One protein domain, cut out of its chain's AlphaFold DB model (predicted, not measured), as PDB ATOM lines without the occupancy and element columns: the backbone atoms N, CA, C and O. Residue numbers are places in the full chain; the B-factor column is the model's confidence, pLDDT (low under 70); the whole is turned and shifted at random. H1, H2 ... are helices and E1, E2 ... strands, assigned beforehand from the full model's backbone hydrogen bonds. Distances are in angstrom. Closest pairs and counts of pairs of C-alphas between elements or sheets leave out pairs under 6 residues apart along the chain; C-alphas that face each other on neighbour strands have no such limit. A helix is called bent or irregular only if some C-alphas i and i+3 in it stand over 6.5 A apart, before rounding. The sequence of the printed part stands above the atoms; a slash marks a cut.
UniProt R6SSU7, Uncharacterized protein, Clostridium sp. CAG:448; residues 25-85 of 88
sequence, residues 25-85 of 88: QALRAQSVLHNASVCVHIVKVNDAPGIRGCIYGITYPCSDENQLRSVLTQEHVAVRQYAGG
ATOM      1  N   GLN A  25     263.392 108.023 152.302       87.94
ATOM      2  CA  GLN A  25     263.603 108.445 153.689       87.94
ATOM      3  C   GLN A  25     265.009 108.083 154.178       87.94
ATOM      4  O   GLN A  25     265.643 108.915 154.817       87.94
ATOM      5  N   ALA A  26     265.519 106.896 153.835       89.50
ATOM      6  CA  ALA A  26     266.880 106.473 154.172       89.50
ATOM      7  C   ALA A  26     267.963 107.354 153.540       89.50
ATOM      8  O   ALA A  26     268.875 107.788 154.237       89.50
ATOM      9  N   LEU A  27     267.825 107.698 152.259       90.75
ATOM     10  CA  LEU A  27     268.748 108.600 151.564       90.75
ATOM     11  C   LEU A  27     268.703 110.017 152.139       90.75
ATOM     12  O   LEU A  27     269.745 110.639 152.339       90.75
ATOM     13  N   ARG A  28     267.503 110.523 152.449       90.38
ATOM     14  CA  ARG A  28     267.350 111.832 153.095       90.38
ATOM     15  C   ARG A  28     268.009 111.845 154.469       90.38
ATOM     16  O   ARG A  28     268.767 112.764 154.758       90.38
ATOM     17  N   ALA A  29     267.751 110.816 155.274       90.12
ATOM     18  CA  ALA A  29     268.347 110.651 156.592       90.12
ATOM     19  C   ALA A  29     269.877 110.605 156.502       90.12
ATOM     20  O   ALA A  29     270.543 111.345 157.212       90.12
ATOM     21  N   GLN A  30     270.430 109.804 155.588       92.19
ATOM     22  CA  GLN A  30     271.873 109.714 155.375       92.19
ATOM     23  C   GLN A  30     272.479 111.057 154.960       92.19
ATOM     24  O   GLN A  30     273.495 111.447 155.520       92.19
ATOM     25  N   SER A  31     271.864 111.779 154.021       91.81
ATOM     26  CA  SER A  31     272.358 113.085 153.560       91.81
ATOM     27  C   SER A  31     272.394 114.117 154.694       91.81
ATOM     28  O   SER A  31     273.404 114.775 154.933       91.81
ATOM     29  N   VAL A  32     271.309 114.189 155.462       90.94
ATOM     30  CA  VAL A  32     271.190 115.051 156.642       90.94
ATOM     31  C   VAL A  32     272.224 114.690 157.715       90.94
ATOM     32  O   VAL A  32     272.883 115.568 158.268       90.94
ATOM     33  N   LEU A  33     272.391 113.400 158.003       90.31
ATOM     34  CA  LEU A  33     273.320 112.921 159.026       90.31
ATOM     35  C   LEU A  33     274.776 113.109 158.602       90.31
ATOM     36  O   LEU A  33     275.599 113.502 159.422       90.31
ATOM     37  N   HIS A  34     275.073 112.947 157.315       89.88
ATOM     38  CA  HIS A  34     276.377 113.257 156.742       89.88
ATOM     39  C   HIS A  34     276.722 114.747 156.899       89.88
ATOM     40  O   HIS A  34     277.830 115.074 157.318       89.88
ATOM     41  N   ASN A  35     275.761 115.653 156.674       89.12
ATOM     42  CA  ASN A  35     275.950 117.087 156.933       89.12
ATOM     43  C   ASN A  35     276.177 117.394 158.422       89.12
ATOM     44  O   ASN A  35     276.885 118.339 158.761       89.12
ATOM     45  N   ALA A  36     275.613 116.577 159.314       86.12
ATOM     46  CA  ALA A  36     275.831 116.654 160.754       86.12
ATOM     47  C   ALA A  36     277.093 115.905 161.234       86.12
ATOM     48  O   ALA A  36     277.282 115.759 162.440       86.12
ATOM     49  N   SER A  37     277.950 115.435 160.316       87.69
ATOM     50  CA  SER A  37     279.156 114.637 160.606       87.69
ATOM     51  C   SER A  37     278.889 113.324 161.358       87.69
ATOM     52  O   SER A  37     279.769 112.808 162.040       87.69
ATOM     53  N   VAL A  38     277.683 112.761 161.224       85.75
ATOM     54  CA  VAL A  38     277.313 111.456 161.783       85.75
ATOM     55  C   VAL A  38     277.473 110.394 160.696       85.75
ATOM     56  O   VAL A  38     276.746 110.385 159.699       85.75
ATOM     57  N   CYS A  39     278.423 109.479 160.883       84.31
ATOM     58  CA  CYS A  39     278.635 108.363 159.964       84.31
ATOM     59  C   CYS A  39     277.505 107.339 160.093       84.31
ATOM     60  O   CYS A  39     277.350 106.704 161.137       84.31
ATOM     61  N   VAL A  40     276.739 107.154 159.014       90.44
ATOM     62  CA  VAL A  40     275.657 106.167 158.951       90.44
ATOM     63  C   VAL A  40     275.683 105.354 157.664       90.44
ATOM     64  O   VAL A  40     276.007 105.867 156.589       90.44
ATOM     65  N   HIS A  41     275.261 104.094 157.760       90.06
ATOM     66  CA  HIS A  41     275.137 103.202 156.607       90.06
ATOM     67  C   HIS A  41     273.694 102.756 156.424       90.06
ATOM     68  O   HIS A  41     273.069 102.239 157.349       90.06
ATOM     69  N   ILE A  42     273.163 102.937 155.214       90.25
ATOM     70  CA  ILE A  42     271.839 102.426 154.865       90.25
ATOM     71  C   ILE A  42     271.925 100.903 154.750       90.25
ATOM     72  O   ILE A  42     272.740 100.377 153.997       90.25
ATOM     73  N   VAL A  43     271.054 100.210 155.472       88.06
ATOM     74  CA  VAL A  43     270.891  98.757 155.432       88.06
ATOM     75  C   VAL A  43     269.488  98.409 154.956       88.06
ATOM     76  O   VAL A  43     268.532  99.159 155.154       88.06
ATOM     77  N   LYS A  44     269.347  97.258 154.309       85.62
ATOM     78  CA  LYS A  44     268.042  96.709 153.946       85.62
ATOM     79  C   LYS A  44     267.640  95.716 155.030       85.62
ATOM     80  O   LYS A  44     268.354  94.753 155.254       85.62
ATOM     81  N   VAL A  45     266.530  95.981 155.714       78.56
ATOM     82  CA  VAL A  45     266.147  95.267 156.947       78.56
ATOM     83  C   VAL A  45     265.251  94.071 156.658       78.56
ATOM     84  O   VAL A  45     265.311  93.074 157.363       78.56
ATOM     85  N   ASN A  46     264.388  94.157 155.642       69.12
ATOM     86  CA  ASN A  46     263.648  92.989 155.176       69.12
ATOM     87  C   ASN A  46     262.989  93.221 153.813       69.12
ATOM     88  O   ASN A  46     262.445  94.295 153.532       69.12
ATOM     89  N   ASP A  47     262.965  92.152 153.024       55.44
ATOM     90  CA  ASP A  47     262.024  91.916 151.933       55.44
ATOM     91  C   ASP A  47     260.862  91.102 152.500       55.44
ATOM     92  O   ASP A  47     260.860  89.882 152.403       55.44
ATOM     93  N   ALA A  48     259.895  91.730 153.168       49.00
ATOM     94  CA  ALA A  48     258.727  90.982 153.624       49.00
ATOM     95  C   ALA A  48     257.835  90.654 152.406       49.00
ATOM     96  O   ALA A  48     257.247  91.583 151.837       49.00
ATOM     97  N   PRO A  49     257.689  89.379 151.988       43.66
ATOM     98  CA  PRO A  49     256.753  89.024 150.931       43.66
ATOM     99  C   PRO A  49     255.331  89.240 151.464       43.66
ATOM    100  O   PRO A  49     254.824  88.454 152.256       43.66
ATOM    101  N   GLY A  50     254.694  90.345 151.073       52.81
ATOM    102  CA  GLY A  50     253.278  90.596 151.374       52.81
ATOM    103  C   GLY A  50     252.940  91.986 151.908       52.81
ATOM    104  O   GLY A  50     251.774  92.369 151.864       52.81
ATOM    105  N   ILE A  51     253.920  92.786 152.337       53.41
ATOM    106  CA  ILE A  51     253.693  94.194 152.695       53.41
ATOM    107  C   ILE A  51     254.368  95.045 151.623       53.41
ATOM    108  O   ILE A  51     255.557  94.898 151.363       53.41
ATOM    109  N   ARG A  52     253.598  95.900 150.947       55.81
ATOM    110  CA  ARG A  52     254.076  96.755 149.852       55.81
ATOM    111  C   ARG A  52     255.225  97.666 150.325       55.81
ATOM    112  O   ARG A  52     254.963  98.751 150.833       55.81
ATOM    113  N   GLY A  53     256.473  97.240 150.133       61.09
ATOM    114  CA  GLY A  53     257.673  98.068 150.294       61.09
ATOM    115  C   GLY A  53     258.773  97.404 151.125       61.09
ATOM    116  O   GLY A  53     258.520  96.908 152.220       61.09
ATOM    117  N   CYS A  54     260.007  97.423 150.613       74.44
ATOM    118  CA  CYS A  54     261.185  97.030 151.387       74.44
ATOM    119  C   CYS A  54     261.359  97.993 152.568       74.44
ATOM    120  O   CYS A  54     261.229  99.210 152.407       74.44
ATOM    121  N   ILE A  55     261.689  97.454 153.740       80.19
ATOM    122  CA  ILE A  55     262.041  98.269 154.904       80.19
ATOM    123  C   ILE A  55     263.535  98.565 154.828       80.19
ATOM    124  O   ILE A  55     264.355  97.654 154.685       80.19
ATOM    125  N   TYR A  56     263.875  99.845 154.930       86.75
ATOM    126  CA  TYR A  56     265.255 100.315 154.961       86.75
ATOM    127  C   TYR A  56     265.585 100.760 156.378       86.75
ATOM    128  O   TYR A  56     264.719 101.241 157.096       86.75
ATOM    129  N   GLY A  57     266.826 100.597 156.793       88.94
ATOM    130  CA  GLY A  57     267.338 101.098 158.056       88.94
ATOM    131  C   GLY A  57     268.578 101.941 157.823       88.94
ATOM    132  O   GLY A  57     269.201 101.857 156.768       88.94
ATOM    133  N   ILE A  58     268.938 102.752 158.805       91.56
ATOM    134  CA  ILE A  58     270.269 103.351 158.897       91.56
ATOM    135  C   ILE A  58     270.945 102.818 160.150       91.56
ATOM    136  O   ILE A  58     270.393 102.912 161.243       91.56
ATOM    137  N   THR A  59     272.129 102.250 159.978       91.69
ATOM    138  CA  THR A  59     272.990 101.829 161.079       91.69
ATOM    139  C   THR A  59     273.894 102.976 161.488       91.69
ATOM    140  O   THR A  59     274.370 103.738 160.645       91.69
ATOM    141  N   TYR A  60     274.091 103.110 162.791       89.25
ATOM    142  CA  TYR A  60     274.873 104.167 163.410       89.25
ATOM    143  C   TYR A  60     275.484 103.651 164.714       89.25
ATOM    144  O   TYR A  60     274.921 102.749 165.336       89.25
ATOM    145  N   PRO A  61     276.615 104.196 165.169       88.38
ATOM    146  CA  PRO A  61     277.138 103.864 166.486       88.38
ATOM    147  C   PRO A  61     276.147 104.301 167.574       88.38
ATOM    148  O   PRO A  61     275.721 105.452 167.610       88.38
ATOM    149  N   CYS A  62     275.791 103.409 168.498       87.31
ATOM    150  CA  CYS A  62     274.822 103.704 169.560       87.31
ATOM    151  C   CYS A  62     275.225 104.915 170.425       87.31
ATOM    152  O   CYS A  62     274.361 105.583 170.987       87.31
ATOM    153  N   SER A  63     276.524 105.225 170.507       87.06
ATOM    154  CA  SER A  63     277.050 106.421 171.180       87.06
ATOM    155  C   SER A  63     276.487 107.731 170.610       87.06
ATOM    156  O   SER A  63     276.269 108.675 171.366       87.06
ATOM    157  N   ASP A  64     276.190 107.769 169.306       88.38
ATOM    158  CA  ASP A  64     275.683 108.949 168.597       88.38
ATOM    159  C   ASP A  64     274.148 108.994 168.529       88.38
ATOM    160  O   ASP A  64     273.575 109.863 167.869       88.38
ATOM    161  N   GLU A  65     273.443 108.100 169.234       88.06
ATOM    162  CA  GLU A  65     271.976 108.017 169.193       88.06
ATOM    163  C   GLU A  65     271.298 109.353 169.518       88.06
ATOM    164  O   GLU A  65     270.361 109.760 168.832       88.06
ATOM    165  N   ASN A  66     271.780 110.068 170.538       89.50
ATOM    166  CA  ASN A  66     271.196 111.349 170.941       89.50
ATOM    167  C   ASN A  66     271.360 112.423 169.858       89.50
ATOM    168  O   ASN A  66     270.424 113.182 169.597       89.50
ATOM    169  N   GLN A  67     272.530 112.480 169.217       89.75
ATOM    170  CA  GLN A  67     272.800 113.423 168.132       89.75
ATOM    171  C   GLN A  67     271.962 113.073 166.904       89.75
ATOM    172  O   GLN A  67     271.268 113.936 166.367       89.75
ATOM    173  N   LEU A  68     271.947 111.797 166.517       90.88
ATOM    174  CA  LEU A  68     271.146 111.289 165.410       90.88
ATOM    175  C   LEU A  68     269.660 111.593 165.612       90.88
ATOM    176  O   LEU A  68     269.008 112.120 164.713       90.88
ATOM    177  N   ARG A  69     269.121 111.334 166.806       90.44
ATOM    178  CA  ARG A  69     267.709 111.586 167.106       90.44
ATOM    179  C   ARG A  69     267.364 113.072 167.047       90.44
ATOM    180  O   ARG A  69     266.303 113.411 166.523       90.44
ATOM    181  N   SER A  70     268.241 113.948 167.540       91.12
ATOM    182  CA  SER A  70     268.065 115.403 167.426       91.12
ATOM    183  C   SER A  70     268.037 115.853 165.969       91.12
ATOM    184  O   SER A  70     267.097 116.528 165.560       91.12
ATOM    185  N   VAL A  71     269.010 115.415 165.169       90.81
ATOM    186  CA  VAL A  71     269.128 115.784 163.754       90.81
ATOM    187  C   VAL A  71     267.926 115.284 162.941       90.81
ATOM    188  O   VAL A  71     267.320 116.045 162.190       90.81
ATOM    189  N   LEU A  72     267.514 114.026 163.126       89.75
ATOM    190  CA  LEU A  72     266.356 113.467 162.419       89.75
ATOM    191  C   LEU A  72     265.040 114.139 162.822       89.75
ATOM    192  O   LEU A  72     264.163 114.319 161.976       89.75
ATOM    193  N   THR A  73     264.907 114.537 164.090       89.75
ATOM    194  CA  THR A  73     263.740 115.291 164.566       89.75
ATOM    195  C   THR A  73     263.706 116.688 163.949       89.75
ATOM    196  O   THR A  73     262.654 117.111 163.476       89.75
ATOM    197  N   GLN A  74     264.849 117.377 163.906       89.88
ATOM    198  CA  GLN A  74     264.976 118.714 163.326       89.88
ATOM    199  C   GLN A  74     264.639 118.730 161.828       89.88
ATOM    200  O   GLN A  74     263.951 119.630 161.358       89.88
ATOM    201  N   GLU A  75     265.045 117.696 161.093       88.06
ATOM    202  CA  GLU A  75     264.821 117.581 159.646       88.06
ATOM    203  C   GLU A  75     263.505 116.864 159.281       88.06
ATOM    204  O   GLU A  75     263.268 116.505 158.120       88.06
ATOM    205  N   HIS A  76     262.629 116.648 160.272       88.62
ATOM    206  CA  HIS A  76     261.323 116.000 160.120       88.62
ATOM    207  C   HIS A  76     261.394 114.632 159.416       88.62
ATOM    208  O   HIS A  76     260.531 114.273 158.607       88.62
ATOM    209  N   VAL A  77     262.432 113.846 159.707       86.88
ATOM    210  CA  VAL A  77     262.581 112.489 159.175       86.88
ATOM    211  C   VAL A  77     261.807 111.513 160.057       86.88
ATOM    212  O   VAL A  77     262.126 111.302 161.226       86.88
ATOM    213  N   ALA A  78     260.781 110.887 159.484       84.69
ATOM    214  CA  ALA A  78     259.952 109.919 160.191       84.69
ATOM    215  C   ALA A  78     260.686 108.580 160.378       84.69
ATOM    216  O   ALA A  78     260.794 107.783 159.445       84.69
ATOM    217  N   VAL A  79     261.142 108.319 161.604       86.25
ATOM    218  CA  VAL A  79     261.672 107.013 162.020       86.25
ATOM    219  C   VAL A  79     260.538 106.151 162.559       86.25
ATOM    220  O   VAL A  79     259.765 106.587 163.410       86.25
ATOM    221  N   ARG A  80     260.435 104.911 162.076       85.62
ATOM    222  CA  ARG A  80     259.404 103.960 162.519       85.62
ATOM    223  C   ARG A  80     259.770 103.294 163.837       85.62
ATOM    224  O   ARG A  80     258.897 103.073 164.669       85.62
ATOM    225  N   GLN A  81     261.039 102.935 163.996       84.75
ATOM    226  CA  GLN A  81     261.531 102.203 165.158       84.75
ATOM    227  C   GLN A  81     263.041 102.389 165.303       84.75
ATOM    228  O   GLN A  81     263.746 102.475 164.303       84.75
ATOM    229  N   TYR A  82     263.526 102.395 166.542       85.31
ATOM    230  CA  TYR A  82     264.947 102.303 166.865       85.31
ATOM    231  C   TYR A  82     265.219 100.910 167.444       85.31
ATOM    232  O   TYR A  82     264.489 100.455 168.326       85.31
ATOM    233  N   ALA A  83     266.233 100.226 166.924       82.38
ATOM    234  CA  ALA A  83     266.667  98.900 167.340       82.38
ATOM    235  C   ALA A  83     268.123  98.979 167.820       82.38
ATOM    236  O   ALA A  83     269.013  99.338 167.050       82.38
ATOM    237  N   GLY A  84     268.364  98.674 169.095       80.06
ATOM    238  CA  GLY A  84     269.717  98.566 169.646       80.06
ATOM    239  C   GLY A  84     270.304  97.173 169.430       80.06
ATOM    240  O   GLY A  84     269.549  96.202 169.395       80.06
ATOM    241  N   GLY A  85     271.633  97.080 169.310       69.12
ATOM    242  CA  GLY A  85     272.330  95.805 169.099       69.12
ATOM    243  C   GLY A  85     272.064  95.221 167.712       69.12
ATOM    244  O   GLY A  85     271.654  94.071 167.593       69.12
TER     245      GLY A  85
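What this domain is: This is residues 25 to 85 of the 88 residues of an uncharacterized protein of Clostridium sp. CAG:448 (UniProt R6SSU7). A two-stranded hairpin, E1 and E2, makes the long axis, and the tip of its loop, residues 48 to 53, sticks out free of the rest. Helix H1 packs on the hairpin with its residues 25 to 33; helix H2 crosses H1 nearly at a right angle, and the last strand, E3, passes near E2. The printed part has 61 residues, with two named helices and three named strands in the order H1, E1, E2, H2, E3; the sheet E1 - E2 is antiparallel, and the class is mixed, helices and strands. The whole is compact, with a radius of gyration of the C-alphas of 11.8 A and spans of 35 by 24 by 15 A.

Where its parts are: Find C-alpha 41 at (275.137, 103.202, 156.607); from there E1, residues 41 to 46, runs 15.4 A. Past the loop, E2, residues 55 to 61, returns over 19.8 A. Look next at C-alpha 25, at (263.603, 108.445, 153.689), where H1, residues 25 to 35, begins its 15.4 A. H2, residues 62 to 74, follows E2 directly and measures 19.0 A; it is irregular, with C-alphas 63 and 66 at 7.7 A. E3, residues 79 to 84, measures 13.9 A and ends at C-alpha 84, at (269.717, 98.566, 169.646).

How they stand to each other: Begin at the hairpin of E1 and E2, antiparallel with 139 degrees between their directions. C-alphas 42 and 58 face each other at 4.4 A; N 43 and O 57, at 2.8 A, and N 59 and O 41, at 2.8 A, are within hydrogen-bond range. From Ala 26 of H1, the closest C-alpha of E2, Tyr 56, is 6.4 A away, and that of E1, Ile 42, is also 6.4 A away. H2 touches H1 with residues 68 to 72 alone; their lines are about perpendicular at 75 degrees, and the closest C-alphas, of Ala 29 and Leu 72, are 6.8 A apart. E3 pairs with no named strand; it is near E2, with 13 pairs of C-alphas within 10 A. The closest C-alphas of H2 and E3 are those of Cys 62 and Gly 84, at 7.2 A. E3 is apart from H1 and E1, and E1 is apart from H2. In H1 every O i to N i+4 pair is within hydrogen-bond range; in H2, 7 of 9 are.

The domain as a whole: The two C-alphas farthest apart, of Ser 37 and Gly 50, are 36.5 A apart. The printed part has no cut, and no link is long: E1 to E2 is short, and the others are tight. Look in the B-factor column for the mean pLDDT of the printed part, 83.2, and for values under 70 at residues 46 to 53 and residue 85.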